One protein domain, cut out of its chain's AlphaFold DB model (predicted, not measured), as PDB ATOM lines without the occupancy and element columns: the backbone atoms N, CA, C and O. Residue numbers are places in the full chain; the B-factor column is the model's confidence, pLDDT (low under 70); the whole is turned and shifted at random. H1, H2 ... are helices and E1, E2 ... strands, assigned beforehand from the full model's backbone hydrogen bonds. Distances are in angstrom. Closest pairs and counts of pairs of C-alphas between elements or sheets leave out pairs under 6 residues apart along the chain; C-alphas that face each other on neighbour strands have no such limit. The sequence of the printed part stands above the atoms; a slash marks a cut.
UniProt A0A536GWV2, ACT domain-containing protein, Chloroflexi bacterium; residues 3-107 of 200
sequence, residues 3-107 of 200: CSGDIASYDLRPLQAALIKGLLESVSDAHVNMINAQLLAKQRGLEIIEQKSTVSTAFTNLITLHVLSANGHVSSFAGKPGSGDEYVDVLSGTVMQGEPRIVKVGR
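AT A GLANCE: This is residues 3 to 107 of the 200 residues of the protein "ACT domain-containing protein" of Chloroflexi bacterium (UniProt A0A536GWV2). A twisted sheet of five strands has a long antiparallel meander, E3 E4 E5, on one side and two short strands, E1 and E2, on the other; H2 and H3, a steeply tilted pair, sit off to one side, with H2 only grazing the sheet. H1 is a single short turn beside the short strands, and residues 69 to 87 make a long loop at the far end of the E3 and E4 hairpin. The printed part has 105 residues with three named helices and five named strands, in the order E1 H1 H2 H3 E2 E3 E4 E5; the sheet runs E2 E1 E3 E4 E5, is mixed, and the class is mixed, helices and strands. The whole is compact, with a radius of gyration of the C-alphas of 14.6 A and spans of 38 by 36 by 22 A.

IN THESE COORDINATES: Start in the sheet with E3, residues 61 to 68, 22.9 A long. E4, residues 88 to 96, runs 25.8 A, and E5, residues 99 to 105, runs 17.6 A to C-alpha 105 at (30.443, -31.526, -27.172). Find C-alpha 3 at (26.169, -23.019, -14.443), where E1, residues 3 to 5, begins; E2 is residues 51 to 53. H1 is residues 6 to 9. H2, residues 13 to 25, runs 17.7 A from C-alpha 13 at (19.042, -29.527, -7.156), and H3 is residues 37 to 43, 9.9 A.

HOW THE PARTS SIT: Look first at hairpin E3 and E4, antiparallel at 163 degrees, with N 65 and O 91 2.8 A apart, within hydrogen-bond range. Hairpin E4 and E5 is antiparallel at 154 degrees, with N 101 and O 94 at 2.8 A. E1 and E3 are antiparallel, with N 4 and O 62 at 2.9 A; E3 is staggered, pairing with E1 over residues 61 to 63 and with E4 over residues 63 to 68. Edge strand E2 is parallel to E1, with N 3 and O 51 at 2.9 A; E1, H1 H2 H3, E2 form a strand-helix-strand unit, two parallel neighbour strands with helices between. H1 is on the sheet at a height of 5.3 A, over none of its strands, but only just: 2 of its C-alphas fall on E2. H2 only grazes the sheet with residues 15 to 23. H2 and H3 touch, closest at the C-alphas of Lys 21 and Ala 37, 5.4 A, at a steep tilt of 62 degrees, the same way. H3 is not on the sheet. Every O i to N i+4 pair is within hydrogen-bond range in H2 and H3; H1 is too short for one.

THE WHOLE: The two C-alphas farthest apart, those of Asn 71 and Gln 97, are 39.2 A apart. The printed part has no cut; the long links are H2 to H3 and E3 to E4. The mean pLDDT of the printed part is 86.4, and it is under 70 at residues 71 to 74, residue 76 and residues 78 to 86.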
ATOM      1  N   CYS A   3      27.260 -23.835 -13.913       94.00
ATOM      2  CA  CYS A   3      26.169 -23.019 -14.443       94.00
ATOM      3  C   CYS A   3      26.601 -21.562 -14.525       94.00
ATOM      4  O   CYS A   3      27.161 -21.035 -13.560       94.00
ATOM      5  N   SER A   4      26.304 -20.911 -15.647       94.62
ATOM      6  CA  SER A   4      26.542 -19.482 -15.832       94.62
ATOM      7  C   SER A   4      25.284 -18.739 -16.272       94.62
ATOM      8  O   SER A   4      24.529 -19.270 -17.094       94.62
ATOM      9  N   GLY A   5      25.117 -17.509 -15.788       94.12
ATOM     10  CA  GLY A   5      24.007 -16.619 -16.126       94.12
ATOM     11  C   GLY A   5      22.874 -16.633 -15.102       94.12
ATOM     12  O   GLY A   5      23.074 -17.028 -13.952       94.12
ATOM     13  N   ASP A   6      21.675 -16.226 -15.515       92.88
ATOM     14  CA  ASP A   6      20.530 -16.033 -14.612       92.88
ATOM     15  C   ASP A   6      20.129 -17.322 -13.877       92.88
ATOM     16  O   ASP A   6      19.748 -17.287 -12.704       92.88
ATOM     17  N   ILE A   7      20.292 -18.477 -14.532       91.88
ATOM     18  CA  ILE A   7      20.015 -19.813 -13.989       91.88
ATOM     19  C   ILE A   7      20.805 -20.102 -12.706       91.88
ATOM     20  O   ILE A   7      20.329 -20.833 -11.839       91.88
ATOM     21  N   ALA A   8      21.983 -19.489 -12.534       92.50
ATOM     22  CA  ALA A   8      22.804 -19.652 -11.338       92.50
ATOM     23  C   ALA A   8      22.122 -19.124 -10.061       92.50
ATOM     24  O   ALA A   8      22.465 -19.562  -8.962       92.50
ATOM     25  N   SER A   9      21.139 -18.228 -10.198       92.44
ATOM     26  CA  SER A   9      20.369 -17.676  -9.074       92.44
ATOM     27  C   SER A   9      19.274 -18.620  -8.566       92.44
ATOM     28  O   SER A   9      18.688 -18.369  -7.514       92.44
ATOM     29  N   TYR A  10      18.989 -19.706  -9.290       92.94
ATOM     30  CA  TYR A  10      17.942 -20.666  -8.944       92.94
ATOM     31  C   TYR A  10      18.482 -21.867  -8.156       92.94
ATOM     32  O   TYR A  10      19.691 -22.133  -8.062       92.94
ATOM     33  N   ASP A  11      17.547 -22.627  -7.585       92.25
ATOM     34  CA  ASP A  11      17.829 -23.934  -7.007       92.25
ATOM     35  C   ASP A  11      18.134 -24.955  -8.113       92.25
ATOM     36  O   ASP A  11      17.263 -25.327  -8.900       92.25
ATOM     37  N   LEU A  12      19.384 -25.417  -8.158       91.31
ATOM     38  CA  LEU A  12      19.876 -26.338  -9.181       91.31
ATOM     39  C   LEU A  12      19.711 -27.811  -8.799       91.31
ATOM     40  O   LEU A  12      20.030 -28.675  -9.614       91.31
ATOM     41  N   ARG A  13      19.196 -28.131  -7.603       91.44
ATOM     42  CA  ARG A  13      19.042 -29.527  -7.156       91.44
ATOM     43  C   ARG A  13      18.256 -30.396  -8.149       91.44
ATOM     44  O   ARG A  13      18.729 -31.498  -8.432       91.44
ATOM     45  N   PRO A  14      17.126 -29.941  -8.736       92.75
ATOM     46  CA  PRO A  14      16.425 -30.730  -9.748       92.75
ATOM     47  C   PRO A  14      17.288 -30.966 -10.989       92.75
ATOM     48  O   PRO A  14      17.364 -32.083 -11.488       92.75
ATOM     49  N   LEU A  15      17.998 -29.941 -11.458       92.00
ATOM     50  CA  LEU A  15      18.854 -30.048 -12.635       92.00
ATOM     51  C   LEU A  15      20.029 -31.009 -12.397       92.00
ATOM     52  O   LEU A  15      20.328 -31.851 -13.241       92.00
ATOM     53  N   GLN A  16      20.654 -30.929 -11.226       92.31
ATOM     54  CA  GLN A  16      21.718 -31.838 -10.824       92.31
ATOM     55  C   GLN A  16      21.217 -33.290 -10.773       92.31
ATOM     56  O   GLN A  16      21.871 -34.183 -11.305       92.31
ATOM     57  N   ALA A  17      20.041 -33.532 -10.186       93.31
ATOM     58  CA  ALA A  17      19.442 -34.861 -10.143       93.31
ATOM     59  C   ALA A  17      19.119 -35.409 -11.546       93.31
ATOM     60  O   ALA A  17      19.383 -36.582 -11.803       93.31
ATOM     61  N   ALA A  18      18.625 -34.570 -12.466       93.19
ATOM     62  CA  ALA A  18      18.383 -34.959 -13.859       93.19
ATOM     63  C   ALA A  18      19.678 -35.347 -14.584       93.19
ATOM     64  O   ALA A  18      19.720 -36.376 -15.256       93.19
ATOM     65  N   LEU A  19      20.745 -34.560 -14.412       92.62
ATOM     66  CA  LEU A  19      22.050 -34.848 -15.013       92.62
ATOM     67  C   LEU A  19      22.637 -36.162 -14.496       92.62
ATOM     68  O   LEU A  19      23.109 -36.980 -15.281       92.62
ATOM     69  N   ILE A  20      22.572 -36.387 -13.183       92.75
ATOM     70  CA  ILE A  20      23.046 -37.634 -12.576       92.75
ATOM     71  C   ILE A  20      22.205 -38.816 -13.053       92.75
ATOM     72  O   ILE A  20      22.765 -39.860 -13.378       92.75
ATOM     73  N   LYS A  21      20.874 -38.657 -13.119       93.00
ATOM     74  CA  LYS A  21      19.985 -39.681 -13.674       93.00
ATOM     75  C   LYS A  21      20.430 -40.054 -15.083       93.00
ATOM     76  O   LYS A  21      20.722 -41.221 -15.305       93.00
ATOM     77  N   GLY A  22      20.554 -39.081 -15.987       89.88
ATOM     78  CA  GLY A  22      20.960 -39.331 -17.372       89.88
ATOM     79  C   GLY A  22      22.336 -39.993 -17.497       89.88
ATOM     80  O   GLY A  22      22.510 -40.885 -18.320       89.88
ATOM     81  N   LEU A  23      23.296 -39.617 -16.647       89.00
ATOM     82  CA  LEU A  23      24.628 -40.228 -16.634       89.00
ATOM     83  C   LEU A  23      24.606 -41.687 -16.149       89.00
ATOM     84  O   LEU A  23      25.369 -42.511 -16.642       89.00
ATOM     85  N   LEU A  24      23.775 -41.996 -15.153       89.75
ATOM     86  CA  LEU A  24      23.772 -43.302 -14.496       89.75
ATOM     87  C   LEU A  24      22.792 -44.304 -15.105       89.75
ATOM     88  O   LEU A  24      23.003 -45.499 -14.940       89.75
ATOM     89  N   GLU A  25      21.730 -43.851 -15.766       88.12
ATOM     90  CA  GLU A  25      20.623 -44.695 -16.230       88.12
ATOM     91  C   GLU A  25      21.068 -45.776 -17.224       88.12
ATOM     92  O   GLU A  25      20.612 -46.908 -17.125       88.12
ATOM     93  N   SER A  26      22.019 -45.477 -18.113       81.00
ATOM     94  CA  SER A  26      22.542 -46.442 -19.095       81.00
ATOM     95  C   SER A  26      23.542 -47.451 -18.521       81.00
ATOM     96  O   SER A  26      23.804 -48.477 -19.145       81.00
ATOM     97  N   VAL A  27      24.108 -47.172 -17.345       82.44
ATOM     98  CA  VAL A  27      25.170 -47.977 -16.710       82.44
ATOM     99  C   VAL A  27      24.737 -48.557 -15.363       82.44
ATOM    100  O   VAL A  27      25.560 -49.062 -14.601       82.44
ATOM    101  N   SER A  28      23.454 -48.429 -15.014       81.69
ATOM    102  CA  SER A  28      22.908 -48.867 -13.736       81.69
ATOM    103  C   SER A  28      21.924 -50.010 -13.895       81.69
ATOM    104  O   SER A  28      20.906 -49.851 -14.555       81.69
ATOM    105  N   ASP A  29      22.148 -51.095 -13.155       80.50
ATOM    106  CA  ASP A  29      21.149 -52.163 -13.009       80.50
ATOM    107  C   ASP A  29      19.938 -51.713 -12.171       80.50
ATOM    108  O   ASP A  29      18.826 -52.214 -12.321       80.50
ATOM    109  N   ALA A  30      20.147 -50.751 -11.268       81.62
ATOM    110  CA  ALA A  30      19.088 -50.172 -10.451       81.62
ATOM    111  C   ALA A  30      18.376 -49.036 -11.194       81.62
ATOM    112  O   ALA A  30      19.029 -48.188 -11.806       81.62
ATOM    113  N   HIS A  31      17.051 -48.960 -11.043       87.81
ATOM    114  CA  HIS A  31      16.241 -47.883 -11.604       87.81
ATOM    115  C   HIS A  31      16.608 -46.523 -10.982       87.81
ATOM    116  O   HIS A  31      16.321 -46.249  -9.808       87.81
ATOM    117  N   VAL A  32      17.208 -45.646 -11.786       89.94
ATOM    118  CA  VAL A  32      17.625 -44.301 -11.369       89.94
ATOM    119  C   VAL A  32      16.471 -43.313 -11.558       89.94
ATOM    120  O   VAL A  32      15.849 -43.244 -12.613       89.94
ATOM    121  N   ASN A  33      16.162 -42.524 -10.533       91.69
ATOM    122  CA  ASN A  33      15.150 -41.472 -10.563       91.69
ATOM    123  C   ASN A  33      15.666 -40.195  -9.881       91.69
ATOM    124  O   ASN A  33      16.731 -40.178  -9.273       91.69
ATOM    125  N   MET A  34      14.890 -39.114  -9.957       91.50
ATOM    126  CA  MET A  34      15.285 -37.793  -9.445       91.50
ATOM    127  C   MET A  34      15.534 -37.752  -7.928       91.50
ATOM    128  O   MET A  34      16.211 -36.849  -7.445       91.50
ATOM    129  N   ILE A  35      14.990 -38.709  -7.173       90.81
ATOM    130  CA  ILE A  35      15.096 -38.767  -5.711       90.81
ATOM    131  C   ILE A  35      16.345 -39.557  -5.305       90.81
ATOM    132  O   ILE A  35      17.105 -39.123  -4.444       90.81
ATOM    133  N   ASN A  36      16.573 -40.716  -5.931       92.00
ATOM    134  CA  ASN A  36      17.667 -41.618  -5.572       92.00
ATOM    135  C   ASN A  36      18.971 -41.354  -6.348       92.00
ATOM    136  O   ASN A  36      20.011 -41.869  -5.941       92.00
ATOM    137  N   ALA A  37      18.952 -40.535  -7.408       92.00
ATOM    138  CA  ALA A  37      20.110 -40.268  -8.265       92.00
ATOM    139  C   ALA A  37      21.353 -39.840  -7.472       92.00
ATOM    140  O   ALA A  37      22.422 -40.426  -7.630       92.00
ATOM    141  N   GLN A  38      21.213 -38.865  -6.566       90.88
ATOM    142  CA  GLN A  38      22.334 -38.381  -5.752       90.88
ATOM    143  C   GLN A  38      22.910 -39.465  -4.830       90.88
ATOM    144  O   GLN A  38      24.124 -39.541  -4.648       90.88
ATOM    145  N   LEU A  39      22.050 -40.303  -4.245       91.00
ATOM    146  CA  LEU A  39      22.477 -41.398  -3.377       91.00
ATOM    147  C   LEU A  39      23.239 -42.459  -4.179       91.00
ATOM    148  O   LEU A  39      24.326 -42.865  -3.772       91.00
ATOM    149  N   LEU A  40      22.699 -42.859  -5.332       91.50
ATOM    150  CA  LEU A  40      23.313 -43.848  -6.219       91.50
ATOM    151  C   LEU A  40      24.666 -43.368  -6.754       91.50
ATOM    152  O   LEU A  40      25.618 -44.146  -6.794       91.50
ATOM    153  N   ALA A  41      24.787 -42.083  -7.098       91.00
ATOM    154  CA  ALA A  41      26.059 -41.497  -7.509       91.00
ATOM    155  C   ALA A  41      27.126 -41.624  -6.415       91.00
ATOM    156  O   ALA A  41      28.217 -42.128  -6.674       91.00
ATOM    157  N   LYS A  42      26.786 -41.253  -5.172       90.62
ATOM    158  CA  LYS A  42      27.698 -41.385  -4.026       90.62
ATOM    159  C   LYS A  42      28.075 -42.839  -3.744       90.62
ATOM    160  O   LYS A  42      29.235 -43.117  -3.469       90.62
ATOM    161  N   GLN A  43      27.124 -43.769  -3.843       90.38
ATOM    162  CA  GLN A  43      27.384 -45.204  -3.661       90.38
ATOM    163  C   GLN A  43      28.345 -45.771  -4.712       90.38
ATOM    164  O   GLN A  43      29.087 -46.702  -4.419       90.38
ATOM    165  N   ARG A  44      28.369 -45.186  -5.915       87.19
ATOM    166  CA  ARG A  44      29.346 -45.509  -6.965       87.19
ATOM    167  C   ARG A  44      30.659 -44.733  -6.857       87.19
ATOM    168  O   ARG A  44      31.487 -44.827  -7.756       87.19
ATOM    169  N   GLY A  45      30.853 -43.971  -5.782       88.31
ATOM    170  CA  GLY A  45      32.061 -43.178  -5.572       88.31
ATOM    171  C   GLY A  45      32.172 -41.960  -6.490       88.31
ATOM    172  O   GLY A  45      33.269 -41.433  -6.651       88.31
ATOM    173  N   LEU A  46      31.070 -41.503  -7.100       89.44
ATOM    174  CA  LEU A  46      31.082 -40.279  -7.897       89.44
ATOM    175  C   LEU A  46      31.108 -39.056  -6.981       89.44
ATOM    176  O   LEU A  46      30.185 -38.824  -6.195       89.44
ATOM    177  N   GLU A  47      32.147 -38.243  -7.134       90.69
ATOM    178  CA  GLU A  47      32.213 -36.914  -6.545       90.69
ATOM    179  C   GLU A  47      31.501 -35.908  -7.454       90.69
ATOM    180  O   GLU A  47      31.773 -35.809  -8.651       90.69
ATOM    181  N   ILE A  48      30.560 -35.154  -6.885       90.94
ATOM    182  CA  ILE A  48      29.769 -34.171  -7.624       90.94
ATOM    183  C   ILE A  48      30.135 -32.784  -7.115       90.94
ATOM    184  O   ILE A  48      29.815 -32.420  -5.986       90.94
ATOM    185  N   ILE A  49      30.761 -32.001  -7.988       92.38
ATOM    186  CA  ILE A  49      31.114 -30.607  -7.724       92.38
ATOM    187  C   ILE A  49      30.160 -29.705  -8.503       92.38
ATOM    188  O   ILE A  49      29.960 -29.886  -9.710       92.38
ATOM    189  N   GLU A  50      29.581 -28.726  -7.815       92.75
ATOM    190  CA  GLU A  50      28.736 -27.689  -8.399       92.75
ATOM    191  C   GLU A  50      29.464 -26.345  -8.384       92.75
ATOM    192  O   GLU A  50      30.011 -25.931  -7.365       92.75
ATOM    193  N   GLN A  51      29.459 -25.655  -9.523       93.38
ATOM    194  CA  GLN A  51      29.995 -24.305  -9.664       93.38
ATOM    195  C   GLN A  51      28.933 -23.391 -10.265       93.38
ATOM    196  O   GLN A  51      28.273 -23.748 -11.242       93.38
ATOM    197  N   LYS A  52      28.779 -22.196  -9.700       93.25
ATOM    198  CA  LYS A  52      27.797 -21.210 -10.151       93.25
ATOM    199  C   LYS A  52      28.465 -19.871 -10.421       93.25
ATOM    200  O   LYS A  52      29.320 -19.439  -9.655       93.25
ATOM    201  N   SER A  53      28.027 -19.205 -11.481       92.56
ATOM    202  CA  SER A  53      28.382 -17.823 -11.790       92.56
ATOM    203  C   SER A  53      27.164 -17.104 -12.350       92.56
ATOM    204  O   SER A  53      26.519 -17.604 -13.262       92.56
ATOM    205  N   THR A  54      26.838 -15.917 -11.849       91.50
ATOM    206  CA  THR A  54      25.766 -15.088 -12.430       91.50
ATOM    207  C   THR A  54      26.227 -14.325 -13.672       91.50
ATOM    208  O   THR A  54      25.414 -13.737 -14.377       91.50
ATOM    209  N   VAL A  55      27.527 -14.351 -13.979       89.88
ATOM    210  CA  VAL A  55      28.080 -13.713 -15.174       89.88
ATOM    211  C   VAL A  55      27.770 -14.580 -16.391       89.88
ATOM    212  O   VAL A  55      28.231 -15.720 -16.487       89.88
ATOM    213  N   SER A  56      27.002 -14.032 -17.331       84.19
ATOM    214  CA  SER A  56      26.769 -14.655 -18.632       84.19
ATOM    215  C   SER A  56      28.062 -14.701 -19.443       84.19
ATOM    216  O   SER A  56      28.824 -13.734 -19.467       84.19
ATOM    217  N   THR A  57      28.293 -15.812 -20.139       81.31
ATOM    218  CA  THR A  57      29.460 -15.988 -21.013       81.31
ATOM    219  C   THR A  57      29.032 -15.917 -22.480       81.31
ATOM    220  O   THR A  57      28.749 -14.837 -22.984       81.31
ATOM    221  N   ALA A  58      28.941 -17.059 -23.165       84.06
ATOM    222  CA  ALA A  58      28.517 -17.144 -24.563       84.06
ATOM    223  C   ALA A  58      26.987 -17.133 -24.742       84.06
ATOM    224  O   ALA A  58      26.507 -16.845 -25.833       84.06
ATOM    225  N   PHE A  59      26.234 -17.455 -23.687       88.69
ATOM    226  CA  PHE A  59      24.771 -17.536 -23.685       88.69
ATOM    227  C   PHE A  59      24.213 -16.936 -22.389       88.69
ATOM    228  O   PHE A  59      24.899 -16.947 -21.362       88.69
ATOM    229  N   THR A  60      22.962 -16.456 -22.425       90.88
ATOM    230  CA  THR A  60      22.251 -15.912 -21.250       90.88
ATOM    231  C   THR A  60      22.202 -16.913 -20.107       90.88
ATOM    232  O   THR A  60      22.430 -16.544 -18.967       90.88
ATOM    233  N   ASN A  61      21.942 -18.182 -20.425       93.88
ATOM    234  CA  ASN A  61      22.006 -19.296 -19.494       93.88
ATOM    235  C   ASN A  61      22.816 -20.411 -20.139       93.88
ATOM    236  O   ASN A  61      22.543 -20.791 -21.279       93.88
ATOM    237  N   LEU A  62      23.794 -20.950 -19.422       95.25
ATOM    238  CA  LEU A  62      24.596 -22.068 -19.901       95.25
ATOM    239  C   LEU A  62      24.812 -23.054 -18.765       95.25
ATOM    240  O   LEU A  62      25.266 -22.682 -17.683       95.25
ATOM    241  N   ILE A  63      24.516 -24.315 -19.040       95.38
ATOM    242  CA  ILE A  63      24.791 -25.435 -18.150       95.38
ATOM    243  C   ILE A  63      25.909 -26.232 -18.797       95.38
ATOM    244  O   ILE A  63      25.810 -26.576 -19.971       95.38
ATOM    245  N   THR A  64      26.965 -26.533 -18.050       94.75
ATOM    246  CA  THR A  64      28.052 -27.382 -18.531       94.75
ATOM    247  C   THR A  64      28.287 -28.549 -17.582       94.75
ATOM    248  O   THR A  64      28.548 -28.395 -16.384       94.75
ATOM    249  N   LEU A  65      28.187 -29.753 -18.130       93.88
ATOM    250  CA  LEU A  65      28.613 -30.974 -17.476       93.88
ATOM    251  C   LEU A  65      30.091 -31.202 -17.793       93.88
ATOM    252  O   LEU A  65      30.491 -31.174 -18.953       93.88
ATOM    253  N   HIS A  66      30.872 -31.434 -16.742       91.62
ATOM    254  CA  HIS A  66      32.248 -31.901 -16.828       91.62
ATOM    255  C   HIS A  66      32.290 -33.279 -16.175       91.62
ATOM    256  O   HIS A  66      31.894 -33.396 -15.011       91.62
ATOM    257  N   VAL A  67      32.733 -34.293 -16.913       89.38
ATOM    258  CA  VAL A  67      32.943 -35.648 -16.393       89.38
ATOM    259  C   VAL A  67      34.432 -35.941 -16.461       89.38
ATOM    260  O   VAL A  67      35.017 -35.923 -17.539       89.38
ATOM    261  N   LEU A  68      35.044 -36.166 -15.299       86.50
ATOM    262  CA  LEU A  68      36.451 -36.531 -15.189       86.50
ATOM    263  C   LEU A  68      36.571 -38.051 -15.094       86.50
ATOM    264  O   LEU A  68      36.022 -38.671 -14.182       86.50
ATOM    265  N   SER A  69      37.320 -38.638 -16.018       79.75
ATOM    266  CA  SER A  69      37.611 -40.065 -16.033       79.75
ATOM    267  C   SER A  69      38.854 -40.364 -15.188       79.75
ATOM    268  O   SER A  69      39.978 -40.053 -15.573       79.75
ATOM    269  N   ALA A  70      38.665 -40.959 -14.006       71.81
ATOM    270  CA  ALA A  70      39.759 -41.228 -13.062       71.81
ATOM    271  C   ALA A  70      40.630 -42.446 -13.432       71.81
ATOM    272  O   ALA A  70      41.699 -42.639 -12.859       71.81
ATOM    273  N   ASN A  71      40.185 -43.284 -14.371       68.81
ATOM    274  CA  ASN A  71      40.843 -44.543 -14.741       68.81
ATOM    275  C   ASN A  71      41.791 -44.412 -15.950       68.81
ATOM    276  O   ASN A  71      42.238 -45.425 -16.482       68.81
ATOM    277  N   GLY A  72      42.078 -43.191 -16.409       63.03
ATOM    278  CA  GLY A  72      42.936 -42.964 -17.572       63.03
ATOM    279  C   GLY A  72      42.301 -43.365 -18.910       63.03
ATOM    280  O   GLY A  72      42.994 -43.407 -19.924       63.03
ATOM    281  N   HIS A  73      40.996 -43.663 -18.952       66.00
ATOM    282  CA  HIS A  73      40.294 -43.855 -20.218       66.00
ATOM    283  C   HIS A  73      39.946 -42.500 -20.831       66.00
ATOM    284  O   HIS A  73      39.159 -41.734 -20.271       66.00
ATOM    285  N   VAL A  74      40.520 -42.243 -22.003       63.84
ATOM    286  CA  VAL A  74      40.212 -41.097 -22.861       63.84
ATOM    287  C   VAL A  74      38.951 -41.424 -23.650       63.84
ATOM    288  O   VAL A  74      38.916 -42.406 -24.395       63.84
ATOM    289  N   SER A  75      37.898 -40.631 -23.481       70.88
ATOM    290  CA  SER A  75      36.684 -40.803 -24.275       70.88
ATOM    291  C   SER A  75      36.923 -40.377 -25.732       70.88
ATOM    292  O   SER A  75      37.844 -39.620 -26.056       70.88
ATOM    293  N   SER A  76      36.019 -40.771 -26.629       65.62
ATOM    294  CA  SER A  76      36.033 -40.296 -28.014       65.62
ATOM    295  C   SER A  76      35.820 -38.784 -28.158       65.62
ATOM    296  O   SER A  76      36.060 -38.272 -29.246       65.62
ATOM    297  N   PHE A  77      35.406 -38.060 -27.117       70.12
ATOM    298  CA  PHE A  77      35.156 -36.613 -27.144       70.12
ATOM    299  C   PHE A  77      36.087 -35.807 -26.232       70.12
ATOM    300  O   PHE A  77      35.999 -34.576 -26.220       70.12
ATOM    301  N   ALA A  78      36.986 -36.477 -25.512       67.81
ATOM    302  CA  ALA A  78      37.861 -35.848 -24.539       67.81
ATOM    303  C   ALA A  78      38.867 -34.860 -25.169       67.81
ATOM    304  O   ALA A  78      38.984 -34.720 -26.396       67.81
ATOM    305  N   GLY A  79      39.567 -34.124 -24.300       62.16
ATOM    306  CA  GLY A  79      40.515 -33.074 -24.666       62.16
ATOM    307  C   GLY A  79      41.675 -33.536 -25.556       62.16
ATOM    308  O   GLY A  79      41.805 -34.694 -25.952       62.16
ATOM    309  N   LYS A  80      42.545 -32.596 -25.938       65.75
ATOM    310  CA  LYS A  80      43.719 -32.926 -26.759       65.75
ATOM    311  C   LYS A  80      44.697 -33.778 -25.921       65.75
ATOM    312  O   LYS A  80      44.992 -33.384 -24.796       65.75
ATOM    313  N   PRO A  81      45.256 -34.875 -26.466       63.38
ATOM    314  CA  PRO A  81      46.275 -35.646 -25.761       63.38
ATOM    315  C   PRO A  81      47.425 -34.763 -25.273       63.38
ATOM    316  O   PRO A  81      47.918 -33.914 -26.027       63.38
ATOM    317  N   GLY A  82      47.810 -34.921 -24.006       62.69
ATOM    318  CA  GLY A  82      48.854 -34.111 -23.372       62.69
ATOM    319  C   GLY A  82      48.478 -32.659 -23.033       62.69
ATOM    320  O   GLY A  82      49.356 -31.909 -22.613       62.69
ATOM    321  N   SER A  83      47.215 -32.230 -23.185       64.62
ATOM    322  CA  SER A  83      46.777 -30.866 -22.823       64.62
ATOM    323  C   SER A  83      46.275 -30.717 -21.382       64.62
ATOM    324  O   SER A  83      45.712 -29.679 -21.054       64.62
ATOM    325  N   GLY A  84      46.417 -31.743 -20.536       59.31
ATOM    326  CA  GLY A  84      45.869 -31.775 -19.168       59.31
ATOM    327  C   GLY A  84      44.367 -32.097 -19.095       59.31
ATOM    328  O   GLY A  84      43.934 -32.734 -18.143       59.31
ATOM    329  N   ASP A  85      43.605 -31.770 -20.142       63.78
ATOM    330  CA  ASP A  85      42.152 -32.010 -20.251       63.78
ATOM    331  C   ASP A  85      41.796 -33.333 -20.962       63.78
ATOM    332  O   ASP A  85      40.657 -33.565 -21.367       63.78
ATOM    333  N   GLU A  86      42.779 -34.210 -21.151       66.19
ATOM    334  CA  GLU A  86      42.665 -35.468 -21.904       66.19
ATOM    335  C   GLU A  86      41.647 -36.456 -21.307       66.19
ATOM    336  O   GLU A  86      41.152 -37.332 -22.006       66.19
ATOM    337  N   TYR A  87      41.273 -36.282 -20.041       71.88
ATOM    338  CA  TYR A  87      40.317 -37.145 -19.341       71.88
ATOM    339  C   TYR A  87      39.014 -36.429 -18.981       71.88
ATOM    340  O   TYR A  87      38.251 -36.928 -18.153       71.88
ATOM    341  N   VAL A  88      38.776 -35.245 -19.557       76.19
ATOM    342  CA  VAL A  88      37.604 -34.420 -19.257       76.19
ATOM    343  C   VAL A  88      36.656 -34.403 -20.446       76.19
ATOM    344  O   VAL A  88      36.944 -33.818 -21.491       76.19
ATOM    345  N   ASP A  89      35.484 -34.993 -20.246       87.25
ATOM    346  CA  ASP A  89      34.350 -34.841 -21.144       87.25
ATOM    347  C   ASP A  89      33.546 -33.607 -20.783       87.25
ATOM    348  O   ASP A  89      33.211 -33.377 -19.619       87.25
ATOM    349  N   VAL A  90      33.221 -32.816 -21.803       90.38
ATOM    350  CA  VAL A  90      32.474 -31.570 -21.652       90.38
ATOM    351  C   VAL A  90      31.205 -31.646 -22.484       90.38
ATOM    352  O   VAL A  90      31.257 -31.945 -23.671       90.38
ATOM    353  N   LEU A  91      30.065 -31.333 -21.886       93.50
ATOM    354  CA  LEU A  91      28.808 -31.155 -22.606       93.50
ATOM    355  C   LEU A  91      28.166 -29.863 -22.121       93.50
ATOM    356  O   LEU A  91      27.891 -29.733 -20.929       93.50
ATOM    357  N   SER A  92      27.930 -28.915 -23.024       95.25
ATOM    358  CA  SER A  92      27.254 -27.661 -22.684       95.25
ATOM    359  C   SER A  92      25.894 -27.581 -23.355       95.25
ATOM    360  O   SER A  92      25.773 -27.850 -24.550       95.25
ATOM    361  N   GLY A  93      24.890 -27.156 -22.594       95.75
ATOM    362  CA  GLY A  93      23.527 -26.967 -23.061       95.75
ATOM    363  C   GLY A  93      22.945 -25.625 -22.637       95.75
ATOM    364  O   GLY A  93      23.330 -25.041 -21.620       95.75
ATOM    365  N   THR A  94      22.007 -25.139 -23.434       96.12
ATOM    366  CA  THR A  94      21.254 -23.906 -23.201       96.12
ATOM    367  C   THR A  94      19.806 -24.093 -23.658       96.12
ATOM    368  O   THR A  94      19.460 -25.122 -24.236       96.12
ATOM    369  N   VAL A  95      18.956 -23.104 -23.396       94.75
ATOM    370  CA  VAL A  95      17.605 -23.030 -23.955       94.75
ATOM    371  C   VAL A  95      17.541 -21.801 -24.846       94.75
ATOM    372  O   VAL A  95      17.792 -20.685 -24.392       94.75
ATOM    373  N   MET A  96      17.199 -22.004 -26.114       91.81
ATOM    374  CA  MET A  96      17.062 -20.947 -27.113       91.81
ATOM    375  C   MET A  96      15.670 -21.043 -27.721       91.81
ATOM    376  O   MET A  96      15.266 -22.108 -28.168       91.81
ATOM    377  N   GLN A  97      14.927 -19.933 -27.707       89.81
ATOM    378  CA  GLN A  97      13.561 -19.867 -28.251       89.81
ATOM    379  C   GLN A  97      12.603 -20.933 -27.673       89.81
ATOM    380  O   GLN A  97      11.682 -21.377 -28.343       89.81
ATOM    381  N   GLY A  98      12.808 -21.332 -26.413       91.81
ATOM    382  CA  GLY A  98      12.001 -22.360 -25.745       91.81
ATOM    383  C   GLY A  98      12.448 -23.802 -26.004       91.81
ATOM    384  O   GLY A  98      11.907 -24.708 -25.379       91.81
ATOM    385  N   GLU A  99      13.459 -24.024 -26.846       93.38
ATOM    386  CA  GLU A  99      13.990 -25.355 -27.152       93.38
ATOM    387  C   GLU A  99      15.329 -25.609 -26.444       93.38
ATOM    388  O   GLU A  99      16.211 -24.740 -26.460       93.38
ATOM    389  N   PRO A 100      15.533 -26.796 -25.842       94.12
ATOM    390  CA  PRO A 100      16.834 -27.187 -25.321       94.12
ATOM    391  C   PRO A 100      17.801 -27.464 -26.475       94.12
ATOM    392  O   PRO A 100      17.494 -28.213 -27.402       94.12
ATOM    393  N   ARG A 101      19.000 -26.889 -26.399       95.62
ATOM    394  CA  ARG A 101      20.062 -27.077 -27.388       95.62
ATOM    395  C   ARG A 101      21.364 -27.465 -26.720       95.62
ATOM    396  O   ARG A 101      21.750 -26.877 -25.710       95.62
ATOM    397  N   ILE A 102      22.061 -28.422 -27.316       96.06
ATOM    398  CA  ILE A 102      23.464 -28.691 -27.016       96.06
ATOM    399  C   ILE A 102      24.303 -27.747 -27.862       96.06
ATOM    400  O   ILE A 102      24.122 -27.669 -29.073       96.06
ATOM    401  N   VAL A 103      25.218 -27.034 -27.206       94.94
ATOM    402  CA  VAL A 103      26.048 -25.992 -27.831       94.94
ATOM    403  C   VAL A 103      27.546 -26.301 -27.810       94.94
ATOM    404  O   VAL A 103      28.364 -25.577 -28.388       94.94
ATOM    405  N   LYS A 104      27.933 -27.375 -27.116       92.56
ATOM    406  CA  LYS A 104      29.312 -27.857 -27.059       92.56
ATOM    407  C   LYS A 104      29.348 -29.339 -26.711       92.56
ATOM    408  O   LYS A 104      28.697 -29.741 -25.749       92.56
ATOM    409  N   VAL A 105      30.148 -30.111 -27.444       91.88
ATOM    410  CA  VAL A 105      30.443 -31.526 -27.172       91.88
ATOM    411  C   VAL A 105      31.958 -31.705 -27.185       91.88
ATOM    412  O   VAL A 105      32.622 -31.458 -28.192       91.88
ATOM    413  N   GLY A 106      32.527 -32.095 -26.053       88.44
ATOM    414  CA  GLY A 106      33.963 -32.112 -25.827       88.44
ATOM    415  C   GLY A 106      34.590 -30.745 -26.101       88.44
ATOM    416  O   GLY A 106      34.216 -29.717 -25.529       88.44
ATOM    417  N   ARG A 107      35.539 -30.727 -27.035       85.56
ATOM    418  CA  ARG A 107      36.200 -29.507 -27.524       85.56
ATOM    419  C   ARG A 107      35.494 -28.824 -28.700       85.56
ATOM    420  O   ARG A 107      35.948 -27.767 -29.124       85.56
TER     421      ARG A 107